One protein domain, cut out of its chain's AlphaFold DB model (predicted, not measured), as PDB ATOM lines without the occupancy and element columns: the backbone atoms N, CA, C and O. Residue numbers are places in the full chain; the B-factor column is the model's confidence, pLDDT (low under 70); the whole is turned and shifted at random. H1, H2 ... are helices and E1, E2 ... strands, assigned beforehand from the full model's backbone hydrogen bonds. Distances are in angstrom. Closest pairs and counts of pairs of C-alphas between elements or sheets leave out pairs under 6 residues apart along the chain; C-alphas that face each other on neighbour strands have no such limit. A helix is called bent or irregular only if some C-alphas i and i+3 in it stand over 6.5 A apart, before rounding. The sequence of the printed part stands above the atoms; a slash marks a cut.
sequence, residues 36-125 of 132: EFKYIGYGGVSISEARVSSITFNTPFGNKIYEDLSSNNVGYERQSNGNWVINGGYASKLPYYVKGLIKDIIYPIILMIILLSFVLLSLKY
ATOM      1  N   GLU A  36      22.573  -8.817  19.229       94.88
ATOM      2  CA  GLU A  36      22.019  -9.540  18.086       94.88
ATOM      3  C   GLU A  36      21.045 -10.635  18.518       94.88
ATOM      4  O   GLU A  36      21.411 -11.567  19.242       94.88
ATOM      5  N   PHE A  37      19.825 -10.590  17.982       92.69
ATOM      6  CA  PHE A  37      18.873 -11.691  18.094       92.69
ATOM      7  C   PHE A  37      19.047 -12.684  16.945       92.69
ATOM      8  O   PHE A  37      19.001 -12.319  15.771       92.69
ATOM      9  N   LYS A  38      19.187 -13.958  17.297       91.50
ATOM     10  CA  LYS A  38      19.204 -15.100  16.387       91.50
ATOM     11  C   LYS A  38      18.017 -15.989  16.703       91.50
ATOM     12  O   LYS A  38      17.724 -16.255  17.867       91.50
ATOM     13  N   TYR A  39      17.354 -16.452  15.658       88.31
ATOM     14  CA  TYR A  39      16.112 -17.197  15.758       88.31
ATOM     15  C   TYR A  39      16.278 -18.528  15.053       88.31
ATOM     16  O   TYR A  39      16.790 -18.579  13.935       88.31
ATOM     17  N   ILE A  40      15.849 -19.595  15.712       86.44
ATOM     18  CA  ILE A  40      15.780 -20.921  15.110       86.44
ATOM     19  C   ILE A  40      14.305 -21.241  14.943       86.44
ATOM     20  O   ILE A  40      13.513 -21.038  15.866       86.44
ATOM     21  N   GLY A  41      13.935 -21.690  13.749       82.56
ATOM     22  CA  GLY A  41      12.572 -22.084  13.439       82.56
ATOM     23  C   GLY A  41      12.492 -23.465  12.811       82.56
ATOM     24  O   GLY A  41      13.485 -23.980  12.298       82.56
ATOM     25  N   TYR A  42      11.303 -24.055  12.861       78.19
ATOM     26  CA  TYR A  42      10.976 -25.328  12.228       78.19
ATOM     27  C   TYR A  42       9.591 -25.278  11.571       78.19
ATOM     28  O   TYR A  42       8.736 -24.459  11.922       78.19
ATOM     29  N   GLY A  43       9.364 -26.220  10.651       73.19
ATOM     30  CA  GLY A  43       8.080 -26.419   9.979       73.19
ATOM     31  C   GLY A  43       7.776 -25.410   8.867       73.19
ATOM     32  O   GLY A  43       8.498 -24.433   8.673       73.19
ATOM     33  N   GLY A  44       6.681 -25.683   8.154       70.31
ATOM     34  CA  GLY A  44       6.149 -24.867   7.062       70.31
ATOM     35  C   GLY A  44       6.713 -25.224   5.687       70.31
ATOM     36  O   GLY A  44       7.915 -25.410   5.522       70.31
ATOM     37  N   VAL A  45       5.836 -25.299   4.680       75.25
ATOM     38  CA  VAL A  45       6.253 -25.347   3.262       75.25
ATOM     39  C   VAL A  45       6.605 -23.931   2.772       75.25
ATOM     40  O   VAL A  45       7.305 -23.753   1.777       75.25
ATOM     41  N   SER A  46       6.153 -22.908   3.507       79.12
ATOM     42  CA  SER A  46       6.338 -21.483   3.231       79.12
ATOM     43  C   SER A  46       6.700 -20.694   4.503       79.12
ATOM     44  O   SER A  46       6.403 -21.120   5.618       79.12
ATOM     45  N   ILE A  47       7.309 -19.507   4.352       77.19
ATOM     46  CA  ILE A  47       7.698 -18.623   5.478       77.19
ATOM     47  C   ILE A  47       6.499 -18.251   6.368       77.19
ATOM     48  O   ILE A  47       6.658 -18.117   7.577       77.19
ATOM     49  N   SER A  48       5.296 -18.141   5.795       75.12
ATOM     50  CA  SER A  48       4.051 -17.873   6.531       75.12
ATOM     51  C   SER A  48       3.647 -18.976   7.508       75.12
ATOM     52  O   SER A  48       2.869 -18.728   8.424       75.12
ATOM     53  N   GLU A  49       4.146 -20.192   7.307       76.25
ATOM     54  CA  GLU A  49       3.843 -21.363   8.134       76.25
ATOM     55  C   GLU A  49       4.995 -21.718   9.084       76.25
ATOM     56  O   GLU A  49       4.825 -22.551   9.979       76.25
ATOM     57  N   ALA A  50       6.164 -21.094   8.897       82.06
ATOM     58  CA  ALA A  50       7.340 -21.329   9.715       82.06
ATOM     59  C   ALA A  50       7.126 -20.804  11.139       82.06
ATOM     60  O   ALA A  50       6.665 -19.679  11.359       82.06
ATOM     61  N   ARG A  51       7.498 -21.625  12.124       84.44
ATOM     62  CA  ARG A  51       7.412 -21.285  13.546       84.44
ATOM     63  C   ARG A  51       8.797 -21.111  14.137       84.44
ATOM     64  O   ARG A  51       9.709 -21.847  13.783       84.44
ATOM     65  N   VAL A  52       8.948 -20.168  15.059       86.38
ATOM     66  CA  VAL A  52      10.171 -19.957  15.839       86.38
ATOM     67  C   VAL A  52      10.118 -20.824  17.090       86.38
ATOM     68  O   VAL A  52       9.177 -20.737  17.877       86.38
ATOM     69  N   SER A  53      11.150 -21.641  17.267       87.19
ATOM     70  CA  SER A  53      11.278 -22.619  18.344       87.19
ATOM     71  C   SER A  53      12.217 -22.180  19.442       87.19
ATOM     72  O   SER A  53      12.089 -22.623  20.577       87.19
ATOM     73  N   SER A  54      13.184 -21.327  19.118       89.94
ATOM     74  CA  SER A  54      14.066 -20.745  20.115       89.94
ATOM     75  C   SER A  54      14.595 -19.387  19.687       89.94
ATOM     76  O   SER A  54      14.688 -19.054  18.499       89.94
ATOM     77  N   ILE A  55      14.937 -18.596  20.699       91.44
ATOM     78  CA  ILE A  55      15.535 -17.274  20.568       91.44
ATOM     79  C   ILE A  55      16.881 -17.301  21.279       91.44
ATOM     80  O   ILE A  55      16.998 -17.749  22.416       91.44
ATOM     81  N   THR A  56      17.910 -16.794  20.607       95.12
ATOM     82  CA  THR A  56      19.205 -16.499  21.213       95.12
ATOM     83  C   THR A  56      19.491 -15.015  21.079       95.12
ATOM     84  O   THR A  56      19.607 -14.512  19.967       95.12
ATOM     85  N   PHE A  57      19.657 -14.321  22.194       96.19
ATOM     86  CA  PHE A  57      20.153 -12.951  22.221       96.19
ATOM     87  C   PHE A  57      21.639 -12.953  22.599       96.19
ATOM     88  O   PHE A  57      22.015 -13.518  23.627       96.19
ATOM     89  N   ASN A  58      22.481 -12.371  21.743       97.12
ATOM     90  CA  ASN A  58      23.911 -12.192  21.985       97.12
ATOM     91  C   ASN A  58      24.149 -10.737  22.390       97.12
ATOM     92  O   ASN A  58      23.863  -9.834  21.601       97.12
ATOM     93  N   THR A  59      24.663 -10.519  23.596       96.31
ATOM     94  CA  THR A  59      24.991  -9.176  24.077       96.31
ATOM     95  C   THR A  59      26.253  -8.660  23.377       96.31
ATOM     96  O   THR A  59      27.088  -9.464  22.940       96.31
ATOM     97  N   PRO A  60      26.452  -7.334  23.286       95.38
ATOM     98  CA  PRO A  60      27.674  -6.751  22.724       95.38
ATOM     99  C   PRO A  60      28.955  -7.156  23.465       95.38
ATOM    100  O   PRO A  60      30.039  -7.146  22.886       95.38
ATOM    101  N   PHE A  61      28.836  -7.547  24.734       93.50
ATOM    102  CA  PHE A  61      29.946  -8.010  25.565       93.50
ATOM    103  C   PHE A  61      30.188  -9.526  25.461       93.50
ATOM    104  O   PHE A  61      31.040 -10.071  26.162       93.50
ATOM    105  N   GLY A  62      29.477 -10.217  24.564       92.00
ATOM    106  CA  GLY A  62      29.703 -11.626  24.241       92.00
ATOM    107  C   GLY A  62      28.913 -12.618  25.093       92.00
ATOM    108  O   GLY A  62      29.056 -13.831  24.902       92.00
ATOM    109  N   ASN A  63      28.050 -12.146  25.997       95.25
ATOM    110  CA  ASN A  63      27.144 -13.017  26.733       95.25
ATOM    111  C   ASN A  63      25.993 -13.500  25.846       95.25
ATOM    112  O   ASN A  63      25.598 -12.862  24.871       95.25
ATOM    113  N   LYS A  64      25.441 -14.670  26.184       95.94
ATOM    114  CA  LYS A  64      24.345 -15.292  25.429       95.94
ATOM    115  C   LYS A  64      23.153 -15.593  26.318       95.94
ATOM    116  O   LYS A  64      23.298 -16.092  27.441       95.94
ATOM    117  N   ILE A  65      21.964 -15.329  25.798       95.81
ATOM    118  CA  ILE A  65      20.685 -15.597  26.451       95.81
ATOM    119  C   ILE A  65      19.876 -16.462  25.507       95.81
ATOM    120  O   ILE A  65      19.440 -15.995  24.461       95.81
ATOM    121  N   TYR A  66      19.722 -17.726  25.876       94.38
ATOM    122  CA  TYR A  66      18.950 -18.701  25.127       94.38
ATOM    123  C   TYR A  66      17.593 -18.901  25.798       94.38
ATOM    124  O   TYR A  66      17.526 -19.038  27.021       94.38
ATOM    125  N   GLU A  67      16.536 -18.934  24.997       91.81
ATOM    126  CA  GLU A  67      15.181 -19.230  25.438       91.81
ATOM    127  C   GLU A  67      14.516 -20.189  24.445       91.81
ATOM    128  O   GLU A  67      14.478 -19.930  23.239       91.81
ATOM    129  N   ASP A  68      14.029 -21.315  24.962       90.12
ATOM    130  CA  ASP A  68      13.236 -22.293  24.219       90.12
ATOM    131  C   ASP A  68      11.761 -21.871  24.259       90.12
ATOM    132  O   ASP A  68      11.211 -21.597  25.326       90.12
ATOM    133  N   LEU A  69      11.132 -21.794  23.087       86.19
ATOM    134  CA  LEU A  69       9.748 -21.367  22.891       86.19
ATOM    135  C   LEU A  69       8.788 -22.534  22.627       86.19
ATOM    136  O   LEU A  69       7.669 -22.300  22.173       86.19
ATOM    137  N   SER A  70       9.193 -23.777  22.897       71.56
ATOM    138  CA  SER A  70       8.445 -25.008  22.598       71.56
ATOM    139  C   SER A  70       6.948 -24.975  22.951       71.56
ATOM    140  O   SER A  70       6.152 -25.564  22.219       71.56
ATOM    141  N   SER A  71       6.533 -24.242  23.990       65.88
ATOM    142  CA  SER A  71       5.123 -24.065  24.379       65.88
ATOM    143  C   SER A  71       4.409 -22.854  23.753       65.88
ATOM    144  O   SER A  71       3.189 -22.884  23.617       65.88
ATOM    145  N   ASN A  72       5.142 -21.818  23.331       68.31
ATOM    146  CA  ASN A  72       4.608 -20.508  22.923       68.31
ATOM    147  C   ASN A  72       5.005 -20.084  21.493       68.31
ATOM    148  O   ASN A  72       4.884 -18.905  21.166       68.31
ATOM    149  N   ASN A  73       5.498 -21.021  20.670       68.62
ATOM    150  CA  ASN A  73       6.052 -20.805  19.322       68.62
ATOM    151  C   ASN A  73       5.439 -19.596  18.583       68.62
ATOM    152  O   ASN A  73       4.245 -19.590  18.275       68.62
ATOM    153  N   VAL A  74       6.267 -18.600  18.257       75.44
ATOM    154  CA  VAL A  74       5.852 -17.389  17.524       75.44
ATOM    155  C   VAL A  74       6.096 -17.570  16.026       75.44
ATOM    156  O   VAL A  74       7.097 -18.158  15.629       75.44
ATOM    157  N   GLY A  75       5.173 -17.105  15.184       80.25
ATOM    158  CA  GLY A  75       5.291 -17.182  13.720       80.25
ATOM    159  C   GLY A  75       5.930 -15.938  13.098       80.25
ATOM    160  O   GLY A  75       6.175 -14.948  13.788       80.25
ATOM    161  N   TYR A  76       6.162 -15.968  11.786       81.31
ATOM    162  CA  TYR A  76       6.490 -14.767  11.011       81.31
ATOM    163  C   TYR A  76       5.209 -14.043  10.568       81.31
ATOM    164  O   TYR A  76       4.248 -14.670  10.132       81.31
ATOM    165  N   GLU A  77       5.202 -12.716  10.646       83.69
ATOM    166  CA  GLU A  77       4.153 -11.843  10.123       83.69
ATOM    167  C   GLU A  77       4.662 -11.045   8.919       83.69
ATOM    168  O   GLU A  77       5.826 -10.636   8.858       83.69
ATOM    169  N   ARG A  78       3.784 -10.819   7.940       82.81
ATOM    170  CA  ARG A  78       4.096 -10.003   6.766       82.81
ATOM    171  C   ARG A  78       3.777  -8.544   7.062       82.81
ATOM    172  O   ARG A  78       2.635  -8.207   7.361       82.81
ATOM    173  N   GLN A  79       4.768  -7.676   6.932       85.25
ATOM    174  CA  GLN A  79       4.588  -6.236   7.043       85.25
ATOM    175  C   GLN A  79       4.006  -5.634   5.758       85.25
ATOM    176  O   GLN A  79       4.060  -6.226   4.677       85.25
ATOM    177  N   SER A  80       3.485  -4.410   5.865       84.62
ATOM    178  CA  SER A  80       2.924  -3.638   4.744       84.62
ATOM    179  C   SER A  80       3.926  -3.367   3.615       84.62
ATOM    180  O   SER A  80       3.527  -3.226   2.464       84.62
ATOM    181  N   ASN A  81       5.227  -3.354   3.919       86.06
ATOM    182  CA  ASN A  81       6.321  -3.253   2.945       86.06
ATOM    183  C   ASN A  81       6.634  -4.584   2.225       86.06
ATOM    184  O   ASN A  81       7.554  -4.641   1.416       86.06
ATOM    185  N   GLY A  82       5.897  -5.657   2.525       81.56
ATOM    186  CA  GLY A  82       6.079  -6.981   1.939       81.56
ATOM    187  C   GLY A  82       7.117  -7.866   2.633       81.56
ATOM    188  O   GLY A  82       7.166  -9.053   2.304       81.56
ATOM    189  N   ASN A  83       7.886  -7.344   3.597       84.69
ATOM    190  CA  ASN A  83       8.888  -8.104   4.345       84.69
ATOM    191  C   ASN A  83       8.245  -8.989   5.415       84.69
ATOM    192  O   ASN A  83       7.248  -8.615   6.033       84.69
ATOM    193  N   TRP A  84       8.857 -10.141   5.677       80.25
ATOM    194  CA  TRP A  84       8.483 -11.014   6.786       80.25
ATOM    195  C   TRP A  84       9.344 -10.701   8.006       80.25
ATOM    196  O   TRP A  84      10.570 -10.676   7.916       80.25
ATOM    197  N   VAL A  85       8.704 -10.472   9.147       83.44
ATOM    198  CA  VAL A  85       9.369 -10.272  10.439       83.44
ATOM    199  C   VAL A  85       8.791 -11.237  11.456       83.44
ATOM    200  O   VAL A  85       7.698 -11.756  11.276       83.44
ATOM    201  N   ILE A  86       9.515 -11.507  12.531       82.00
ATOM    202  CA  ILE A  86       8.982 -12.341  13.609       82.00
ATOM    203  C   ILE A  86       7.867 -11.574  14.306       82.00
ATOM    204  O   ILE A  86       8.056 -10.407  14.649       82.00
ATOM    205  N   ASN A  87       6.733 -12.239  14.524       77.81
ATOM    206  CA  ASN A  87       5.604 -11.687  15.257       77.81
ATOM    207  C   ASN A  87       6.044 -11.407  16.702       77.81
ATOM    208  O   ASN A  87       6.214 -12.316  17.515       77.81
ATOM    209  N   GLY A  88       6.345 -10.144  16.989       74.50
ATOM    210  CA  GLY A  88       6.966  -9.739  18.241       74.50
ATOM    211  C   GLY A  88       7.482  -8.307  18.184       74.50
ATOM    212  O   GLY A  88       8.523  -8.024  17.593       74.50
ATOM    213  N   GLY A  89       6.758  -7.398  18.837       82.00
ATOM    214  CA  GLY A  89       7.165  -6.002  18.972       82.00
ATOM    215  C   GLY A  89       8.347  -5.806  19.925       82.00
ATOM    216  O   GLY A  89       8.808  -6.721  20.601       82.00
ATOM    217  N   TYR A  90       8.813  -4.565  20.049       86.69
ATOM    218  CA  TYR A  90       9.905  -4.196  20.959       86.69
ATOM    219  C   TYR A  90       9.695  -4.689  22.407       86.69
ATOM    220  O   TYR A  90      10.636  -5.143  23.057       86.69
ATOM    221  N   ALA A  91       8.449  -4.677  22.890       88.50
ATOM    222  CA  ALA A  91       8.101  -5.135  24.233       88.50
ATOM    223  C   ALA A  91       8.476  -6.606  24.502       88.50
ATOM    224  O   ALA A  91       8.847  -6.926  25.628       88.50
ATOM    225  N   SER A  92       8.444  -7.491  23.495       85.81
ATOM    226  CA  SER A  92       8.853  -8.893  23.673       85.81
ATOM    227  C   SER A  92      10.374  -9.064  23.727       85.81
ATOM    228  O   SER A  92      10.858 -10.050  24.277       85.81
ATOM    229  N   LYS A  93      11.138  -8.093  23.210       89.56
ATOM    230  CA  LYS A  93      12.609  -8.068  23.254       89.56
ATOM    231  C   LYS A  93      13.152  -7.464  24.550       89.56
ATOM    232  O   LYS A  93      14.231  -7.852  24.991       89.56
ATOM    233  N   LEU A  94      12.391  -6.571  25.189       93.38
ATOM    234  CA  LEU A  94      12.786  -5.867  26.414       93.38
ATOM    235  C   LEU A  94      13.333  -6.789  27.528       93.38
ATOM    236  O   LEU A  94      14.383  -6.467  28.088       93.38
ATOM    237  N   PRO A  95      12.715  -7.951  27.834       93.94
ATOM    238  CA  PRO A  95      13.233  -8.849  28.865       93.94
ATOM    239  C   PRO A  95      14.635  -9.385  28.554       93.94
ATOM    240  O   PRO A  95      15.408  -9.625  29.476       93.94
ATOM    241  N   TYR A  96      14.984  -9.561  27.277       94.75
ATOM    242  CA  TYR A  96      16.299 -10.059  26.871       94.75
ATOM    243  C   TYR A  96      17.389  -9.013  27.103       94.75
ATOM    244  O   TYR A  96      18.438  -9.368  27.633       94.75
ATOM    245  N   TYR A  97      17.123  -7.733  26.824       95.69
ATOM    246  CA  TYR A  97      18.057  -6.646  27.147       95.69
ATOM    247  C   TYR A  97      18.316  -6.553  28.654       95.69
ATOM    248  O   TYR A  97      19.456  -6.421  29.084       95.69
ATOM    249  N   VAL A  98      17.272  -6.693  29.480       95.19
ATOM    250  CA  VAL A  98      17.427  -6.688  30.946       95.19
ATOM    251  C   VAL A  98      18.220  -7.906  31.423       95.19
ATOM    252  O   VAL A  98      19.143  -7.766  32.224       95.19
ATOM    253  N   LYS A  99      17.901  -9.108  30.919       95.25
ATOM    254  CA  LYS A  99      18.672 -10.324  31.226       95.25
ATOM    255  C   LYS A  99      20.144 -10.166  30.791       95.25
ATOM    256  O   LYS A  99      21.023 -10.660  31.495       95.25
ATOM    257  N   GLY A 100      20.403  -9.498  29.663       95.19
ATOM    258  CA  GLY A 100      21.740  -9.258  29.105       95.19
ATOM    259  C   GLY A 100      22.556  -8.348  30.000       95.19
ATOM    260  O   GLY A 100      23.577  -8.775  30.533       95.19
ATOM    261  N   LEU A 101      21.986  -7.187  30.322       95.56
ATOM    262  CA  LEU A 101      22.538  -6.240  31.283       95.56
ATOM    263  C   LEU A 101      22.935  -6.914  32.604       95.56
ATOM    264  O   LEU A 101      24.025  -6.670  33.119       95.56
ATOM    265  N   ILE A 102      22.071  -7.776  33.158       94.81
ATOM    266  CA  ILE A 102      22.361  -8.472  34.421       94.81
ATOM    267  C   ILE A 102      23.566  -9.406  34.255       94.81
ATOM    268  O   ILE A 102      24.450  -9.416  35.113       94.81
ATOM    269  N   LYS A 103      23.621 -10.180  33.166       93.62
ATOM    270  CA  LYS A 103      24.751 -11.078  32.889       93.62
ATOM    271  C   LYS A 103      26.060 -10.321  32.667       93.62
ATOM    272  O   LYS A 103      27.102 -10.797  33.109       93.62
ATOM    273  N   ASP A 104      26.010  -9.161  32.024       92.81
ATOM    274  CA  ASP A 104      27.201  -8.364  31.737       92.81
ATOM    275  C   ASP A 104      27.751  -7.667  32.987       92.81
ATOM    276  O   ASP A 104      28.966  -7.571  33.160       92.81
ATOM    277  N   ILE A 105      26.884  -7.256  33.919       92.75
ATOM    278  CA  ILE A 105      27.316  -6.521  35.114       92.75
ATOM    279  C   ILE A 105      27.648  -7.405  36.325       92.75
ATOM    280  O   ILE A 105      28.382  -6.970  37.216       92.75
ATOM    281  N   ILE A 106      27.160  -8.651  36.376       92.69
ATOM    282  CA  ILE A 106      27.327  -9.508  37.560       92.69
ATOM    283  C   ILE A 106      28.799  -9.804  37.871       92.69
ATOM    284  O   ILE A 106      29.212  -9.710  39.026       92.69
ATOM    285  N   TYR A 107      29.616 -10.099  36.856       88.50
ATOM    286  CA  TYR A 107      31.034 -10.406  37.057       88.50
ATOM    287  C   TYR A 107      31.847  -9.178  37.500       88.50
ATOM    288  O   TYR A 107      32.570  -9.297  38.494       88.50
ATOM    289  N   PRO A 108      31.707  -7.991  36.869       90.44
ATOM    290  CA  PRO A 108      32.298  -6.756  37.385       90.44
ATOM    291  C   PRO A 108      31.902  -6.436  38.831       90.44
ATOM    292  O   PRO A 108      32.763  -6.073  39.632       90.44
ATOM    293  N   ILE A 109      30.625  -6.611  39.197       91.62
ATOM    294  CA  ILE A 109      30.154  -6.375  40.571       91.62
ATOM    295  C   ILE A 109      30.821  -7.342  41.553       91.62
ATOM    296  O   ILE A 109      31.311  -6.910  42.597       91.62
ATOM    297  N   ILE A 110      30.874  -8.636  41.226       93.69
ATOM    298  CA  ILE A 110      31.529  -9.643  42.073       93.69
ATOM    299  C   ILE A 110      33.008  -9.292  42.267       93.69
ATOM    300  O   ILE A 110      33.491  -9.282  43.401       93.69
ATOM    301  N   LEU A 111      33.717  -8.945  41.189       92.50
ATOM    302  CA  LEU A 111      35.121  -8.542  41.260       92.50
ATOM    303  C   LEU A 111      35.309  -7.306  42.151       92.50
ATOM    304  O   LEU A 111      36.195  -7.290  43.004       92.50
ATOM    305  N   MET A 112      34.452  -6.294  42.002       93.56
ATOM    306  CA  MET A 112      34.481  -5.088  42.829       93.56
ATOM    307  C   MET A 112      34.291  -5.409  44.319       93.56
ATOM    308  O   MET A 112      35.039  -4.897  45.151       93.56
ATOM    309  N   ILE A 113      33.337  -6.280  44.668       94.44
ATOM    310  CA  ILE A 113      33.102  -6.709  46.058       94.44
ATOM    311  C   ILE A 113      34.334  -7.425  46.625       94.44
ATOM    312  O   ILE A 113      34.731  -7.162  47.764       94.44
ATOM    313  N   ILE A 114      34.962  -8.304  45.838       94.69
ATOM    314  CA  ILE A 114      36.179  -9.020  46.239       94.69
ATOM    315  C   ILE A 114      37.310  -8.020  46.517       94.69
ATOM    316  O   ILE A 114      37.916  -8.059  47.588       94.69
ATOM    317  N   LEU A 115      37.559  -7.087  45.597       92.31
ATOM    318  CA  LEU A 115      38.608  -6.073  45.744       92.31
ATOM    319  C   LEU A 115      38.363  -5.162  46.953       92.31
ATOM    320  O   LEU A 115      39.277  -4.940  47.747       92.31
ATOM    321  N   LEU A 116      37.130  -4.687  47.147       92.75
ATOM    322  CA  LEU A 116      36.758  -3.890  48.319       92.75
ATOM    323  C   LEU A 116      36.981  -4.663  49.621       92.75
ATOM    324  O   LEU A 116      37.499  -4.103  50.583       92.75
ATOM    325  N   SER A 117      36.656  -5.957  49.643       90.25
ATOM    326  CA  SER A 117      36.903  -6.815  50.805       90.25
ATOM    327  C   SER A 117      38.397  -6.910  51.123       90.25
ATOM    328  O   SER A 117      38.781  -6.738  52.280       90.25
ATOM    329  N   PHE A 118      39.259  -7.098  50.116       89.44
ATOM    330  CA  PHE A 118      40.715  -7.093  50.308       89.44
ATOM    331  C   PHE A 118      41.233  -5.759  50.853       89.44
ATOM    332  O   PHE A 118      42.051  -5.756  51.773       89.44
ATOM    333  N   VAL A 119      40.746  -4.634  50.329       88.75
ATOM    334  CA  VAL A 119      41.135  -3.295  50.797       88.75
ATOM    335  C   VAL A 119      40.684  -3.062  52.241       88.75
ATOM    336  O   VAL A 119      41.462  -2.600  53.070       88.75
ATOM    337  N   LEU A 120      39.451  -3.424  52.591       87.44
ATOM    338  CA  LEU A 120      38.956  -3.289  53.963       87.44
ATOM    339  C   LEU A 120      39.750  -4.161  54.946       87.44
ATOM    340  O   LEU A 120      40.030  -3.736  56.070       87.44
ATOM    341  N   LEU A 121      40.150  -5.362  54.521       86.62
ATOM    342  CA  LEU A 121      41.010  -6.237  55.312       86.62
ATOM    343  C   LEU A 121      42.427  -5.668  55.457       86.62
ATOM    344  O   LEU A 121      42.963  -5.705  56.561       86.62
ATOM    345  N   SER A 122      43.020  -5.098  54.405       82.50
ATOM    346  CA  SER A 122      44.371  -4.522  54.464       82.50
ATOM    347  C   SER A 122      44.448  -3.255  55.320       82.50
ATOM    348  O   SER A 122      45.448  -3.030  56.000       82.50
ATOM    349  N   LEU A 123      43.379  -2.454  55.346       80.94
ATOM    350  CA  LEU A 123      43.279  -1.275  56.210       80.94
ATOM    351  C   LEU A 123      43.172  -1.649  57.694       80.94
ATOM    352  O   LEU A 123      43.659  -0.916  58.554       80.94
ATOM    353  N   LYS A 124      42.529  -2.781  58.009       75.38
ATOM    354  CA  LYS A 124      42.303  -3.227  59.390       75.38
ATOM    355  C   LYS A 124      43.404  -4.150  59.920       75.38
ATOM    356  O   LYS A 124      43.655  -4.165  61.124       75.38
ATOM    357  N   TYR A 125      44.055  -4.915  59.049       73.19
ATOM    358  CA  TYR A 125      45.041  -5.928  59.412       73.19
ATOM    359  C   TYR A 125      46.347  -5.704  58.649       73.19
ATOM    360  O   TYR A 125      46.359  -5.553  57.431       73.19
TER     361      TYR A 125
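This is residues 36 to 125 of the 132 residues of an uncharacterized protein of Aequorivita lutea (UniProt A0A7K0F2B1). A strongly twisted five-stranded sheet makes a head; the first arm of long, bent helix H1 packs on it, and residues 105 to 125 stick out. The 90 printed residues hold E1 to E5, then H1, class mixed, with E1 E2 E3 an antiparallel meander. The whole is extended, radius of gyration of the C-alphas 20.2 A, spanning 71 by 26 by 18 A.

E2, residues 51 to 58, has E1, residues 36 to 42, on one side, N 38 and O 56 being 2.8 A apart. On the other side are E3, residues 64 to 68, N 55 and O 67 being 2.9 A apart, and E4, residues 74 to 78, neighbour of E5, residues 84 to 86. H1, residues 90 to 124, one helix by its hydrogen bonds, is bent, C-alphas 104 and 107 being 6.9 A apart. Its arm H1a, residues 90 to 104, irregular with C-alphas 92 and 95 6.8 A apart, is on the sheet.

E1 begins at C-alpha 36 (22.019, -9.540, 18.086); H1 ends at C-alpha 124 (42.303, -3.227, 59.390).

The printed part has no cut; residues 71 to 73 have pLDDT under 70.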